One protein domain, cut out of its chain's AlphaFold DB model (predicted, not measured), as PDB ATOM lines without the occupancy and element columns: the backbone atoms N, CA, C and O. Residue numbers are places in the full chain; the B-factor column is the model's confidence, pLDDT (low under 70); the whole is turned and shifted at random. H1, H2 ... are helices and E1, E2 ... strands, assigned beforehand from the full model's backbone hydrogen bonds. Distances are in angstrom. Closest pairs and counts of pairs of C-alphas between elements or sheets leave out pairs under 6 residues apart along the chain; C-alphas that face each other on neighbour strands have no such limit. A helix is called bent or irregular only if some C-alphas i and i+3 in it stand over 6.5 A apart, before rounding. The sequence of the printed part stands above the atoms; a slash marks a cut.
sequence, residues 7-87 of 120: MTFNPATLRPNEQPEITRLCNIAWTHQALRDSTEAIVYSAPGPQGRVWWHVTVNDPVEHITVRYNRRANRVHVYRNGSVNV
ATOM      1  N   MET A   7      28.004 -12.503 -56.266       93.00
ATOM      2  CA  MET A   7      28.450 -13.023 -54.971       93.00
ATOM      3  C   MET A   7      29.757 -12.357 -54.544       93.00
ATOM      4  O   MET A   7      30.675 -12.217 -55.347       93.00
ATOM      5  N   THR A   8      29.861 -11.959 -53.279       95.31
ATOM      6  CA  THR A   8      31.098 -11.438 -52.684       95.31
ATOM      7  C   THR A   8      31.371 -12.142 -51.365       95.31
ATOM      8  O   THR A   8      30.492 -12.235 -50.514       95.31
ATOM      9  N   PHE A   9      32.604 -12.598 -51.172       95.50
ATOM     10  CA  PHE A   9      33.054 -13.248 -49.945       95.50
ATOM     11  C   PHE A   9      33.904 -12.273 -49.126       95.50
ATOM     12  O   PHE A   9      34.846 -11.688 -49.657       95.50
ATOM     13  N   ASN A  10      33.591 -12.085 -47.838       92.88
ATOM     14  CA  ASN A  10      34.379 -11.247 -46.931       92.88
ATOM     15  C   ASN A  10      34.898 -11.991 -45.665       92.88
ATOM     16  O   ASN A  10      34.105 -12.320 -44.769       92.88
ATOM     17  N   PRO A  11      36.224 -12.228 -45.541       89.75
ATOM     18  CA  PRO A  11      37.279 -11.918 -46.512       89.75
ATOM     19  C   PRO A  11      37.297 -12.925 -47.673       89.75
ATOM     20  O   PRO A  11      37.069 -14.114 -47.466       89.75
ATOM     21  N   ALA A  12      37.611 -12.463 -48.885       88.25
ATOM     22  CA  ALA A  12      37.497 -13.264 -50.110       88.25
ATOM     23  C   ALA A  12      38.425 -14.488 -50.157       88.25
ATOM     24  O   ALA A  12      38.175 -15.431 -50.900       88.25
ATOM     25  N   THR A  13      39.492 -14.486 -49.362       86.31
ATOM     26  CA  THR A  13      40.513 -15.539 -49.335       86.31
ATOM     27  C   THR A  13      40.206 -16.665 -48.356       86.31
ATOM     28  O   THR A  13      40.905 -17.678 -48.346       86.31
ATOM     29  N   LEU A  14      39.181 -16.523 -47.512       90.50
ATOM     30  CA  LEU A  14      38.873 -17.546 -46.525       90.50
ATOM     31  C   LEU A  14      38.289 -18.781 -47.217       90.50
ATOM     32  O   LEU A  14      37.312 -18.670 -47.959       90.50
ATOM     33  N   ARG A  15      38.883 -19.950 -46.941       88.81
ATOM     34  CA  ARG A  15      38.390 -21.287 -47.327       88.81
ATOM     35  C   ARG A  15      37.786 -21.321 -48.747       88.81
ATOM     36  O   ARG A  15      36.586 -21.557 -48.894       88.81
ATOM     37  N   PRO A  16      38.596 -21.094 -49.801       92.19
ATOM     38  CA  PRO A  16      38.110 -20.988 -51.180       92.19
ATOM     39  C   PRO A  16      37.341 -22.231 -51.647       92.19
ATOM     40  O   PRO A  16      36.393 -22.113 -52.413       92.19
ATOM     41  N   ASN A  17      37.674 -23.408 -51.113       93.88
ATOM     42  CA  ASN A  17      37.006 -24.669 -51.445       93.88
ATOM     43  C   ASN A  17      35.539 -24.734 -50.976       93.88
ATOM     44  O   ASN A  17      34.764 -25.504 -51.533       93.88
ATOM     45  N   GLU A  18      35.137 -23.940 -49.976       92.25
ATOM     46  CA  GLU A  18      33.741 -23.884 -49.506       92.25
ATOM     47  C   GLU A  18      32.888 -22.896 -50.323       92.25
ATOM     48  O   GLU A  18      31.658 -22.984 -50.321       92.25
ATOM     49  N   GLN A  19      33.519 -21.959 -51.039       94.56
ATOM     50  CA  GLN A  19      32.831 -20.886 -51.764       94.56
ATOM     51  C   GLN A  19      31.894 -21.377 -52.879       94.56
ATOM     52  O   GLN A  19      30.815 -20.790 -53.013       94.56
ATOM     53  N   PRO A  20      32.213 -22.433 -53.659       94.69
ATOM     54  CA  PRO A  20      31.287 -22.961 -54.660       94.69
ATOM     55  C   PRO A  20      29.970 -23.445 -54.047       94.69
ATOM     56  O   PRO A  20      28.896 -23.100 -54.540       94.69
ATOM     57  N   GLU A  21      30.038 -24.172 -52.930       94.94
ATOM     58  CA  GLU A  21      28.842 -24.685 -52.256       94.94
ATOM     59  C   GLU A  21      28.030 -23.556 -51.617       94.94
ATOM     60  O   GLU A  21      26.814 -23.480 -51.790       94.94
ATOM     61  N   ILE A  22      28.703 -22.608 -50.962       95.38
ATOM     62  CA  ILE A  22      28.051 -21.406 -50.434       95.38
ATOM     63  C   ILE A  22      27.350 -20.628 -51.557       95.38
ATOM     64  O   ILE A  22      26.202 -20.216 -51.403       95.38
ATOM     65  N   THR A  23      28.006 -20.464 -52.708       94.94
ATOM     66  CA  THR A  23      27.423 -19.782 -53.871       94.94
ATOM     67  C   THR A  23      26.166 -20.500 -54.349       94.94
ATOM     68  O   THR A  23      25.149 -19.849 -54.602       94.94
ATOM     69  N   ARG A  24      26.202 -21.835 -54.445       95.12
ATOM     70  CA  ARG A  24      25.041 -22.651 -54.823       95.12
ATOM     71  C   ARG A  24      23.872 -22.431 -53.861       95.12
ATOM     72  O   ARG A  24      22.761 -22.149 -54.306       95.12
ATOM     73  N   LEU A  25      24.129 -22.491 -52.555       94.88
ATOM     74  CA  LEU A  25      23.107 -22.308 -51.521       94.88
ATOM     75  C   LEU A  25      22.538 -20.885 -51.503       94.88
ATOM     76  O   LEU A  25      21.327 -20.715 -51.384       94.88
ATOM     77  N   CYS A  26      23.365 -19.857 -51.702       93.00
ATOM     78  CA  CYS A  26      22.883 -18.484 -51.842       93.00
ATOM     79  C   CYS A  26      22.014 -18.294 -53.098       93.00
ATOM     80  O   CYS A  26      21.024 -17.573 -53.051       93.00
ATOM     81  N   ASN A  27      22.325 -18.958 -54.214       92.50
ATOM     82  CA  ASN A  27      21.461 -18.908 -55.400       92.50
ATOM     83  C   ASN A  27      20.112 -19.601 -55.160       92.50
ATOM     84  O   ASN A  27      19.078 -19.092 -55.588       92.50
ATOM     85  N   ILE A  28      20.099 -20.715 -54.423       91.44
ATOM     86  CA  ILE A  28      18.848 -21.355 -53.990       91.44
ATOM     87  C   ILE A  28      18.063 -20.404 -53.082       91.44
ATOM     88  O   ILE A  28      16.881 -20.163 -53.319       91.44
ATOM     89  N   ALA A  29      18.729 -19.790 -52.100       90.50
ATOM     90  CA  ALA A  29      18.134 -18.791 -51.218       90.50
ATOM     91  C   ALA A  29      17.525 -17.613 -51.993       90.50
ATOM     92  O   ALA A  29      16.460 -17.116 -51.637       90.50
ATOM     93  N   TRP A  30      18.170 -17.190 -53.078       90.38
ATOM     94  CA  TRP A  30      17.738 -16.072 -53.912       90.38
ATOM     95  C   TRP A  30      16.401 -16.309 -54.638       90.38
ATOM     96  O   TRP A  30      15.750 -15.350 -55.045       90.38
ATOM     97  N   THR A  31      15.923 -17.556 -54.706       88.12
ATOM     98  CA  THR A  31      14.554 -17.867 -55.164       88.12
ATOM     99  C   THR A  31      13.471 -17.414 -54.177       88.12
ATOM    100  O   THR A  31      12.308 -17.258 -54.552       88.12
ATOM    101  N   HIS A  32      13.836 -17.154 -52.918       86.94
ATOM    102  CA  HIS A  32      12.908 -16.678 -51.903       86.94
ATOM    103  C   HIS A  32      12.353 -15.297 -52.286       86.94
ATOM    104  O   HIS A  32      13.106 -14.376 -52.615       86.94
ATOM    105  N   GLN A  33      11.031 -15.111 -52.173       85.88
ATOM    106  CA  GLN A  33      10.333 -13.886 -52.600       85.88
ATOM    107  C   GLN A  33      10.948 -12.609 -52.008       85.88
ATOM    108  O   GLN A  33      11.032 -11.583 -52.669       85.88
ATOM    109  N   ALA A  34      11.409 -12.680 -50.760       84.69
ATOM    110  CA  ALA A  34      12.046 -11.559 -50.078       84.69
ATOM    111  C   ALA A  34      13.433 -11.163 -50.626       84.69
ATOM    112  O   ALA A  34      13.893 -10.070 -50.297       84.69
ATOM    113  N   LEU A  35      14.101 -12.042 -51.382       88.00
ATOM    114  CA  LEU A  35      15.495 -11.902 -51.815       88.00
ATOM    115  C   LEU A  35      15.638 -11.706 -53.328       88.00
ATOM    116  O   LEU A  35      16.602 -11.060 -53.738       88.00
ATOM    117  N   ARG A  36      14.683 -12.198 -54.130       86.06
ATOM    118  CA  ARG A  36      14.735 -12.254 -55.606       86.06
ATOM    119  C   ARG A  36      15.068 -10.937 -56.320       86.06
ATOM    120  O   ARG A  36      15.648 -10.961 -57.397       86.06
ATOM    121  N   ASP A  37      14.739  -9.793 -55.720       87.81
ATOM    122  CA  ASP A  37      14.997  -8.471 -56.314       87.81
ATOM    123  C   ASP A  37      16.436  -7.978 -56.069       87.81
ATOM    124  O   ASP A  37      16.855  -6.936 -56.574       87.81
ATOM    125  N   SER A  38      17.207  -8.713 -55.267       90.25
ATOM    126  CA  SER A  38      18.590  -8.372 -54.940       90.25
ATOM    127  C   SER A  38      19.520  -8.706 -56.096       90.25
ATOM    128  O   SER A  38      19.365  -9.730 -56.753       90.25
ATOM    129  N   THR A  39      20.523  -7.862 -56.311       92.25
ATOM    130  CA  THR A  39      21.529  -8.051 -57.371       92.25
ATOM    131  C   THR A  39      22.884  -8.462 -56.815       92.25
ATOM    132  O   THR A  39      23.761  -8.869 -57.572       92.25
ATOM    133  N   GLU A  40      23.068  -8.351 -55.501       92.94
ATOM    134  CA  GLU A  40      24.324  -8.639 -54.820       92.94
ATOM    135  C   GLU A  40      24.057  -9.369 -53.505       92.94
ATOM    136  O   GLU A  40      23.120  -9.027 -52.774       92.94
ATOM    137  N   ALA A  41      24.911 -10.343 -53.203       93.81
ATOM    138  CA  ALA A  41      24.956 -11.079 -51.952       93.81
ATOM    139  C   ALA A  41      26.380 -11.044 -51.388       93.81
ATOM    140  O   ALA A  41      27.339 -11.443 -52.049       93.81
ATOM    141  N   ILE A  42      26.510 -10.564 -50.153       95.25
ATOM    142  CA  ILE A  42      27.781 -10.488 -49.431       95.25
ATOM    143  C   ILE A  42      27.759 -11.536 -48.324       95.25
ATOM    144  O   ILE A  42      26.936 -11.459 -47.410       95.25
ATOM    145  N   VAL A  43      28.662 -12.504 -48.409       95.25
ATOM    146  CA  VAL A  43      28.850 -13.567 -47.422       95.25
ATOM    147  C   VAL A  43      29.891 -13.118 -46.406       95.25
ATOM    148  O   VAL A  43      30.973 -12.651 -46.774       95.25
ATOM    149  N   TYR A  44      29.573 -13.277 -45.124       93.50
ATOM    150  CA  TYR A  44      30.442 -12.898 -44.017       93.50
ATOM    151  C   TYR A  44      30.944 -14.125 -43.271       93.50
ATOM    152  O   TYR A  44      30.189 -15.050 -42.976       93.50
ATOM    153  N   SER A  45      32.227 -14.085 -42.935       93.06
ATOM    154  CA  SER A  45      32.822 -15.027 -41.998       93.06
ATOM    155  C   SER A  45      32.549 -14.589 -40.566       93.06
ATOM    156  O   SER A  45      32.447 -13.393 -40.272       93.06
ATOM    157  N   ALA A  46      32.458 -15.562 -39.669       90.44
ATOM    158  CA  ALA A  46      32.387 -15.337 -38.238       90.44
ATOM    159  C   ALA A  46      33.690 -15.784 -37.565       90.44
ATOM    160  O   ALA A  46      34.370 -16.683 -38.068       90.44
ATOM    161  N   PRO A  47      34.061 -15.176 -36.428       88.94
ATOM    162  CA  PRO A  47      35.109 -15.726 -35.581       88.94
ATOM    163  C   PRO A  47      34.633 -17.057 -34.983       88.94
ATOM    164  O   PRO A  47      33.583 -17.120 -34.349       88.94
ATOM    165  N   GLY A  48      35.407 -18.118 -35.190       82.31
ATOM    166  CA  GLY A  48      35.221 -19.426 -34.571       82.31
ATOM    167  C   GLY A  48      36.452 -19.856 -33.762       82.31
ATOM    168  O   GLY A  48      37.480 -19.173 -33.795       82.31
ATOM    169  N   PRO A  49      36.388 -21.004 -33.060       82.00
ATOM    170  CA  PRO A  49      37.477 -21.495 -32.206       82.00
ATOM    171  C   PRO A  49      38.811 -21.688 -32.943       82.00
ATOM    172  O   PRO A  49      39.874 -21.548 -32.354       82.00
ATOM    173  N   GLN A  50      38.753 -21.988 -34.242       84.00
ATOM    174  CA  GLN A  50      39.917 -22.195 -35.112       84.00
ATOM    175  C   GLN A  50      40.220 -20.969 -36.000       84.00
ATOM    176  O   GLN A  50      40.864 -21.095 -37.039       84.00
ATOM    177  N   GLY A  51      39.720 -19.783 -35.635       87.06
ATOM    178  CA  GLY A  51      39.820 -18.564 -36.442       87.06
ATOM    179  C   GLY A  51      38.557 -18.287 -37.260       87.06
ATOM    180  O   GLY A  51      37.475 -18.778 -36.945       87.06
ATOM    181  N   ARG A  52      38.663 -17.447 -38.297       90.19
ATOM    182  CA  ARG A  52      37.501 -17.088 -39.125       90.19
ATOM    183  C   ARG A  52      36.985 -18.313 -39.883       90.19
ATOM    184  O   ARG A  52      37.755 -19.029 -40.516       90.19
ATOM    185  N   VAL A  53      35.676 -18.517 -39.853       91.81
ATOM    186  CA  VAL A  53      34.977 -19.607 -40.544       91.81
ATOM    187  C   VAL A  53      33.751 -19.053 -41.261       91.81
ATOM    188  O   VAL A  53      33.138 -18.091 -40.797       91.81
ATOM    189  N   TRP A  54      33.396 -19.619 -42.413       94.00
ATOM    190  CA  TRP A  54      32.137 -19.265 -43.076       94.00
ATOM    191  C   TRP A  54      30.959 -19.856 -42.329       94.00
ATOM    192  O   TRP A  54      30.037 -19.142 -41.947       94.00
ATOM    193  N   TRP A  55      31.043 -21.158 -42.097       93.94
ATOM    194  CA  TRP A  55      30.055 -21.938 -41.386       93.94
ATOM    195  C   TRP A  55      30.251 -21.794 -39.884       93.94
ATOM    196  O   TRP A  55      31.334 -22.061 -39.361       93.94
ATOM    197  N   HIS A  56      29.218 -21.320 -39.203       92.31
ATOM    198  CA  HIS A  56      29.232 -21.092 -37.768       92.31
ATOM    199  C   HIS A  56      27.851 -21.334 -37.171       92.31
ATOM    200  O   HIS A  56      26.840 -21.382 -37.866       92.31
ATOM    201  N   VAL A  57      27.829 -21.481 -35.853       90.75
ATOM    202  CA  VAL A  57      26.612 -21.488 -35.046       90.75
ATOM    203  C   VAL A  57      26.571 -20.201 -34.237       90.75
ATOM    204  O   VAL A  57      27.607 -19.584 -33.973       90.75
ATOM    205  N   THR A  58      25.380 -19.787 -33.823       83.75
ATOM    206  CA  THR A  58      25.242 -18.702 -32.846       83.75
ATOM    207  C   THR A  58      24.589 -19.250 -31.589       83.75
ATOM    208  O   THR A  58      23.942 -20.290 -31.620       83.75
ATOM    209  N   VAL A  59      24.707 -18.530 -30.474       81.56
ATOM    210  CA  VAL A  59      24.057 -18.916 -29.204       81.56
ATOM    211  C   VAL A  59      22.546 -19.130 -29.372       81.56
ATOM    212  O   VAL A  59      21.944 -19.926 -28.662       81.56
ATOM    213  N   ASN A  60      21.941 -18.446 -30.342       77.69
ATOM    214  CA  ASN A  60      20.500 -18.442 -30.570       77.69
ATOM    215  C   ASN A  60      20.070 -19.400 -31.687       77.69
ATOM    216  O   ASN A  60      18.879 -19.538 -31.950       77.69
ATOM    217  N   ASP A  61      21.038 -20.002 -32.376       81.81
ATOM    218  CA  ASP A  61      20.824 -20.881 -33.515       81.81
ATOM    219  C   ASP A  61      21.970 -21.905 -33.562       81.81
ATOM    220  O   ASP A  61      23.044 -21.603 -34.105       81.81
ATOM    221  N   PRO A  62      21.772 -23.084 -32.940       86.31
ATOM    222  CA  PRO A  62      22.796 -24.118 -32.854       86.31
ATOM    223  C   PRO A  62      22.991 -24.855 -34.184       86.31
ATOM    224  O   PRO A  62      23.844 -25.737 -34.271       86.31
ATOM    225  N   VAL A  63      22.204 -24.529 -35.215       91.56
ATOM    226  CA  VAL A  63      22.344 -25.123 -36.540       91.56
ATOM    227  C   VAL A  63      23.389 -24.342 -37.322       91.56
ATOM    228  O   VAL A  63      23.382 -23.112 -37.373       91.56
ATOM    229  N   GLU A  64      24.309 -25.068 -37.944       93.50
ATOM    230  CA  GLU A  64      25.401 -24.478 -38.706       93.50
ATOM    231  C   GLU A  64      24.877 -23.711 -39.933       93.50
ATOM    232  O   GLU A  64      24.161 -24.253 -40.785       93.50
ATOM    233  N   HIS A  65      25.255 -22.438 -40.026       94.19
ATOM    234  CA  HIS A  65      24.837 -21.527 -41.085       94.19
ATOM    235  C   HIS A  65      25.958 -20.574 -41.498       94.19
ATOM    236  O   HIS A  65      26.968 -20.404 -40.813       94.19
ATOM    237  N   ILE A  66      25.753 -19.924 -42.637       94.56
ATOM    238  CA  ILE A  66      26.506 -18.743 -43.057       94.56
ATOM    239  C   ILE A  66      25.638 -17.496 -42.900       94.56
ATOM    240  O   ILE A  66      24.415 -17.547 -43.052       94.56
ATOM    241  N   THR A  67      26.279 -16.354 -42.656       94.31
ATOM    242  CA  THR A  67      25.605 -15.052 -42.658       94.31
ATOM    243  C   THR A  67      25.776 -14.392 -44.022       94.31
ATOM    244  O   THR A  67      26.899 -14.169 -44.477       94.31
ATOM    245  N   VAL A  68      24.661 -14.020 -44.650       94.06
ATOM    246  CA  VAL A  68      24.631 -13.371 -45.966       94.06
ATOM    247  C   VAL A  68      23.820 -12.082 -45.889       94.06
ATOM    248  O   VAL A  68      22.790 -12.021 -45.218       94.06
ATOM    249  N   ARG A  69      24.256 -11.034 -46.589       93.06
ATOM    250  CA  ARG A  69      23.475  -9.806 -46.782       93.06
ATOM    251  C   ARG A  69      23.170  -9.613 -48.256       93.06
ATOM    252  O   ARG A  69      24.085  -9.510 -49.064       93.06
ATOM    253  N   TYR A  70      21.887  -9.508 -48.569       91.94
ATOM    254  CA  TYR A  70      21.410  -9.180 -49.903       91.94
ATOM    255  C   TYR A  70      21.147  -7.673 -49.998       91.94
ATOM    256  O   TYR A  70      20.503  -7.107 -49.114       91.94
ATOM    257  N   ASN A  71      21.656  -7.006 -51.035       88.69
ATOM    258  CA  ASN A  71      21.709  -5.537 -51.091       88.69
ATOM    259  C   ASN A  71      20.342  -4.824 -51.069       88.69
ATOM    260  O   ASN A  71      20.246  -3.705 -50.570       88.69
ATOM    261  N   ARG A  72      19.271  -5.461 -51.558       82.19
ATOM    262  CA  ARG A  72      17.904  -4.907 -51.537       82.19
ATOM    263  C   ARG A  72      17.107  -5.296 -50.284       82.19
ATOM    264  O   ARG A  72      15.907  -5.039 -50.213       82.19
ATOM    265  N   ARG A  73      17.766  -5.870 -49.269       71.62
ATOM    266  CA  ARG A  73      17.183  -6.186 -47.956       71.62
ATOM    267  C   ARG A  73      17.977  -5.558 -46.816       71.62
ATOM    268  O   ARG A  73      19.203  -5.524 -46.807       71.62
ATOM    269  N   ALA A  74      17.244  -5.089 -45.807       61.88
ATOM    270  CA  ALA A  74      17.830  -4.493 -44.610       61.88
ATOM    271  C   ALA A  74      18.440  -5.535 -43.649       61.88
ATOM    272  O   ALA A  74      19.339  -5.200 -42.881       61.88
ATOM    273  N   ASN A  75      17.988  -6.794 -43.708       77.12
ATOM    274  CA  ASN A  75      18.313  -7.817 -42.713       77.12
ATOM    275  C   ASN A  75      19.381  -8.811 -43.190       77.12
ATOM    276  O   ASN A  75      19.546  -9.060 -44.386       77.12
ATOM    277  N   ARG A  76      20.090  -9.395 -42.216       87.38
ATOM    278  CA  ARG A  76      20.958 -10.561 -42.415       87.38
ATOM    279  C   ARG A  76      20.099 -11.784 -42.722       87.38
ATOM    280  O   ARG A  76      19.030 -11.945 -42.142       87.38
ATOM    281  N   VAL A  77      20.596 -12.638 -43.601       91.25
ATOM    282  CA  VAL A  77      20.004 -13.927 -43.945       91.25
ATOM    283  C   VAL A  77      20.936 -15.013 -43.436       91.25
ATOM    284  O   VAL A  77      22.138 -14.957 -43.701       91.25
ATOM    285  N   HIS A  78      20.394 -15.989 -42.716       93.56
ATOM    286  CA  HIS A  78      21.118 -17.216 -42.402       93.56
ATOM    287  C   HIS A  78      20.792 -18.253 -43.471       93.56
ATOM    288  O   HIS A  78      19.620 -18.497 -43.759       93.56
ATOM    289  N   VAL A  79      21.825 -18.826 -44.085       94.06
ATOM    290  CA  VAL A  79      21.691 -19.923 -45.052       94.06
ATOM    291  C   VAL A  79      22.342 -21.156 -44.442       94.06
ATOM    292  O   VAL A  79      23.500 -21.103 -44.029       94.06
ATOM    293  N   TYR A  80      21.593 -22.249 -44.354       95.00
ATOM    294  CA  TYR A  80      22.011 -23.470 -43.663       95.00
ATOM    295  C   TYR A  80      22.547 -24.509 -44.656       95.00
ATOM    296  O   TYR A  80      22.234 -24.462 -45.849       95.00
ATOM    297  N   ARG A  81      23.325 -25.488 -44.172       93.06
ATOM    298  CA  ARG A  81      23.915 -26.537 -45.034       93.06
ATOM    299  C   ARG A  81      22.893 -27.398 -45.774       93.06
ATOM    300  O   ARG A  81      23.183 -27.907 -46.849       93.06
ATOM    301  N   ASN A  82      21.701 -27.564 -45.212       89.81
ATOM    302  CA  ASN A  82      20.598 -28.299 -45.831       89.81
ATOM    303  C   ASN A  82      19.857 -27.486 -46.919       89.81
ATOM    304  O   ASN A  82      18.910 -27.996 -47.511       89.81
ATOM    305  N   GLY A  83      20.245 -26.228 -47.165       84.44
ATOM    306  CA  GLY A  83      19.589 -25.340 -48.125       84.44
ATOM    307  C   GLY A  83      18.393 -24.557 -47.592       84.44
ATOM    308  O   GLY A  83      17.847 -23.742 -48.337       84.44
ATOM    309  N   SER A  84      17.997 -24.733 -46.325       89.88
ATOM    310  CA  SER A  84      17.002 -23.844 -45.721       89.88
ATOM    311  C   SER A  84      17.572 -22.439 -45.520       89.88
ATOM    312  O   SER A  84      18.790 -22.234 -45.492       89.88
ATOM    313  N   VAL A  85      16.682 -21.457 -45.370       90.81
ATOM    314  CA  VAL A  85      17.054 -20.050 -45.190       90.81
ATOM    315  C   VAL A  85      16.198 -19.386 -44.129       90.81
ATOM    316  O   VAL A  85      15.000 -19.643 -44.034       90.81
ATOM    317  N   ASN A  86      16.803 -18.483 -43.366       90.38
ATOM    318  CA  ASN A  86      16.101 -17.611 -42.439       90.38
ATOM    319  C   ASN A  86      16.404 -16.151 -42.788       90.38
ATOM    320  O   ASN A  86      17.516 -15.664 -42.593       90.38
ATOM    321  N   VAL A  87      15.405 -15.455 -43.335       84.31
ATOM    322  CA  VAL A  87      15.518 -14.066 -43.823       84.31
ATOM    323  C   VAL A  87      15.355 -13.036 -42.694       84.31
ATOM    324  O   VAL A  87      15.557 -11.835 -42.885       84.31
TER     325      VAL A  87
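Overview. This is residues 7 to 87 of the 120 residues of an uncharacterized protein of Panaeolus cyanescens (UniProt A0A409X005). A strongly twisted sheet is built round one long, sharply bent strand, E6, and a single helix, H1, crosses one face of it; a small two-stranded hairpin, E3 and E4, extends the body at one end. E6 pairs with E5 near its start and, past its bend, with E2 on one side and E7 on the other, while E1 lies beside E2. The printed part has 81 residues with one named helix and seven named strands, in the order E1, H1, E2, E3, E4, E5, E6, E7; E1 and E2 are parallel, the other neighbour pairs antiparallel, and the class is mixed, helices and strands. It is compact, with a radius of gyration of the C-alphas of 11.8 A, and rounded, with spans of 35 by 27 by 22 A.

Arrangement. E6, residues 61 to 70, bends by 92 degrees at residue 64. E7, residues 76 to 80, is its antiparallel neighbour, with N 66 and O 79 at 2.9 A. On the other side of E6 lie E5, residues 56 to 58, with N 65 and O 56 at 2.9 A, and E2, residues 40 to 44, with N 69 and O 42 at 2.8 A. E5, E6 and E7 form a meander, each strand the antiparallel neighbour of the one before. E1, residues 7 to 10, is parallel to E2, with N 43 and O 8 at 2.8 A. H1, residues 16 to 30, is on this branched sheet at a height over the sheet of 7.2 A; its C-alpha 25 comes within 7.0 A of C-alpha 79, the closest pair of H1 and E7. It lies over E6 and runs across the strands, at 76 degrees to E6 on the local plane. E1, H1 and E2 form a strand-helix-strand unit, two parallel strands joined through a helix, with a left-handed crossover. In H1, 9 of 11 O i to N i+4 pairs are within hydrogen-bond range. E2 runs on into E3, residues 46 to 48, at 22 degrees; E3 forms a hairpin with E4, residues 51 to 53, with N 48 and O 51 at 2.8 A. E4 runs on into E5 at 94 degrees, and E4 and E6 are apart.

Along the chain. E1 begins at C-alpha 7, (28.450, -13.023, -54.971). H1 is 21.1 A long and only just irregular, with C-alphas 17 and 20 at 6.8 A. E6 is 20.1 A long, E2 13.1 A and E7 13.0 A, ending at C-alpha 80, (22.011, -23.470, -43.663). Residues 78 to 79 of E7 pair with residues 85 to 86, antiparallel.

Size, cuts and confidence. The C-alphas of Asp 37 and Gln 50, the two farthest apart, are 35.5 A apart. The printed part has no cut and no long link. Mean pLDDT of the printed part is 89.7; residue 74 alone is under 70.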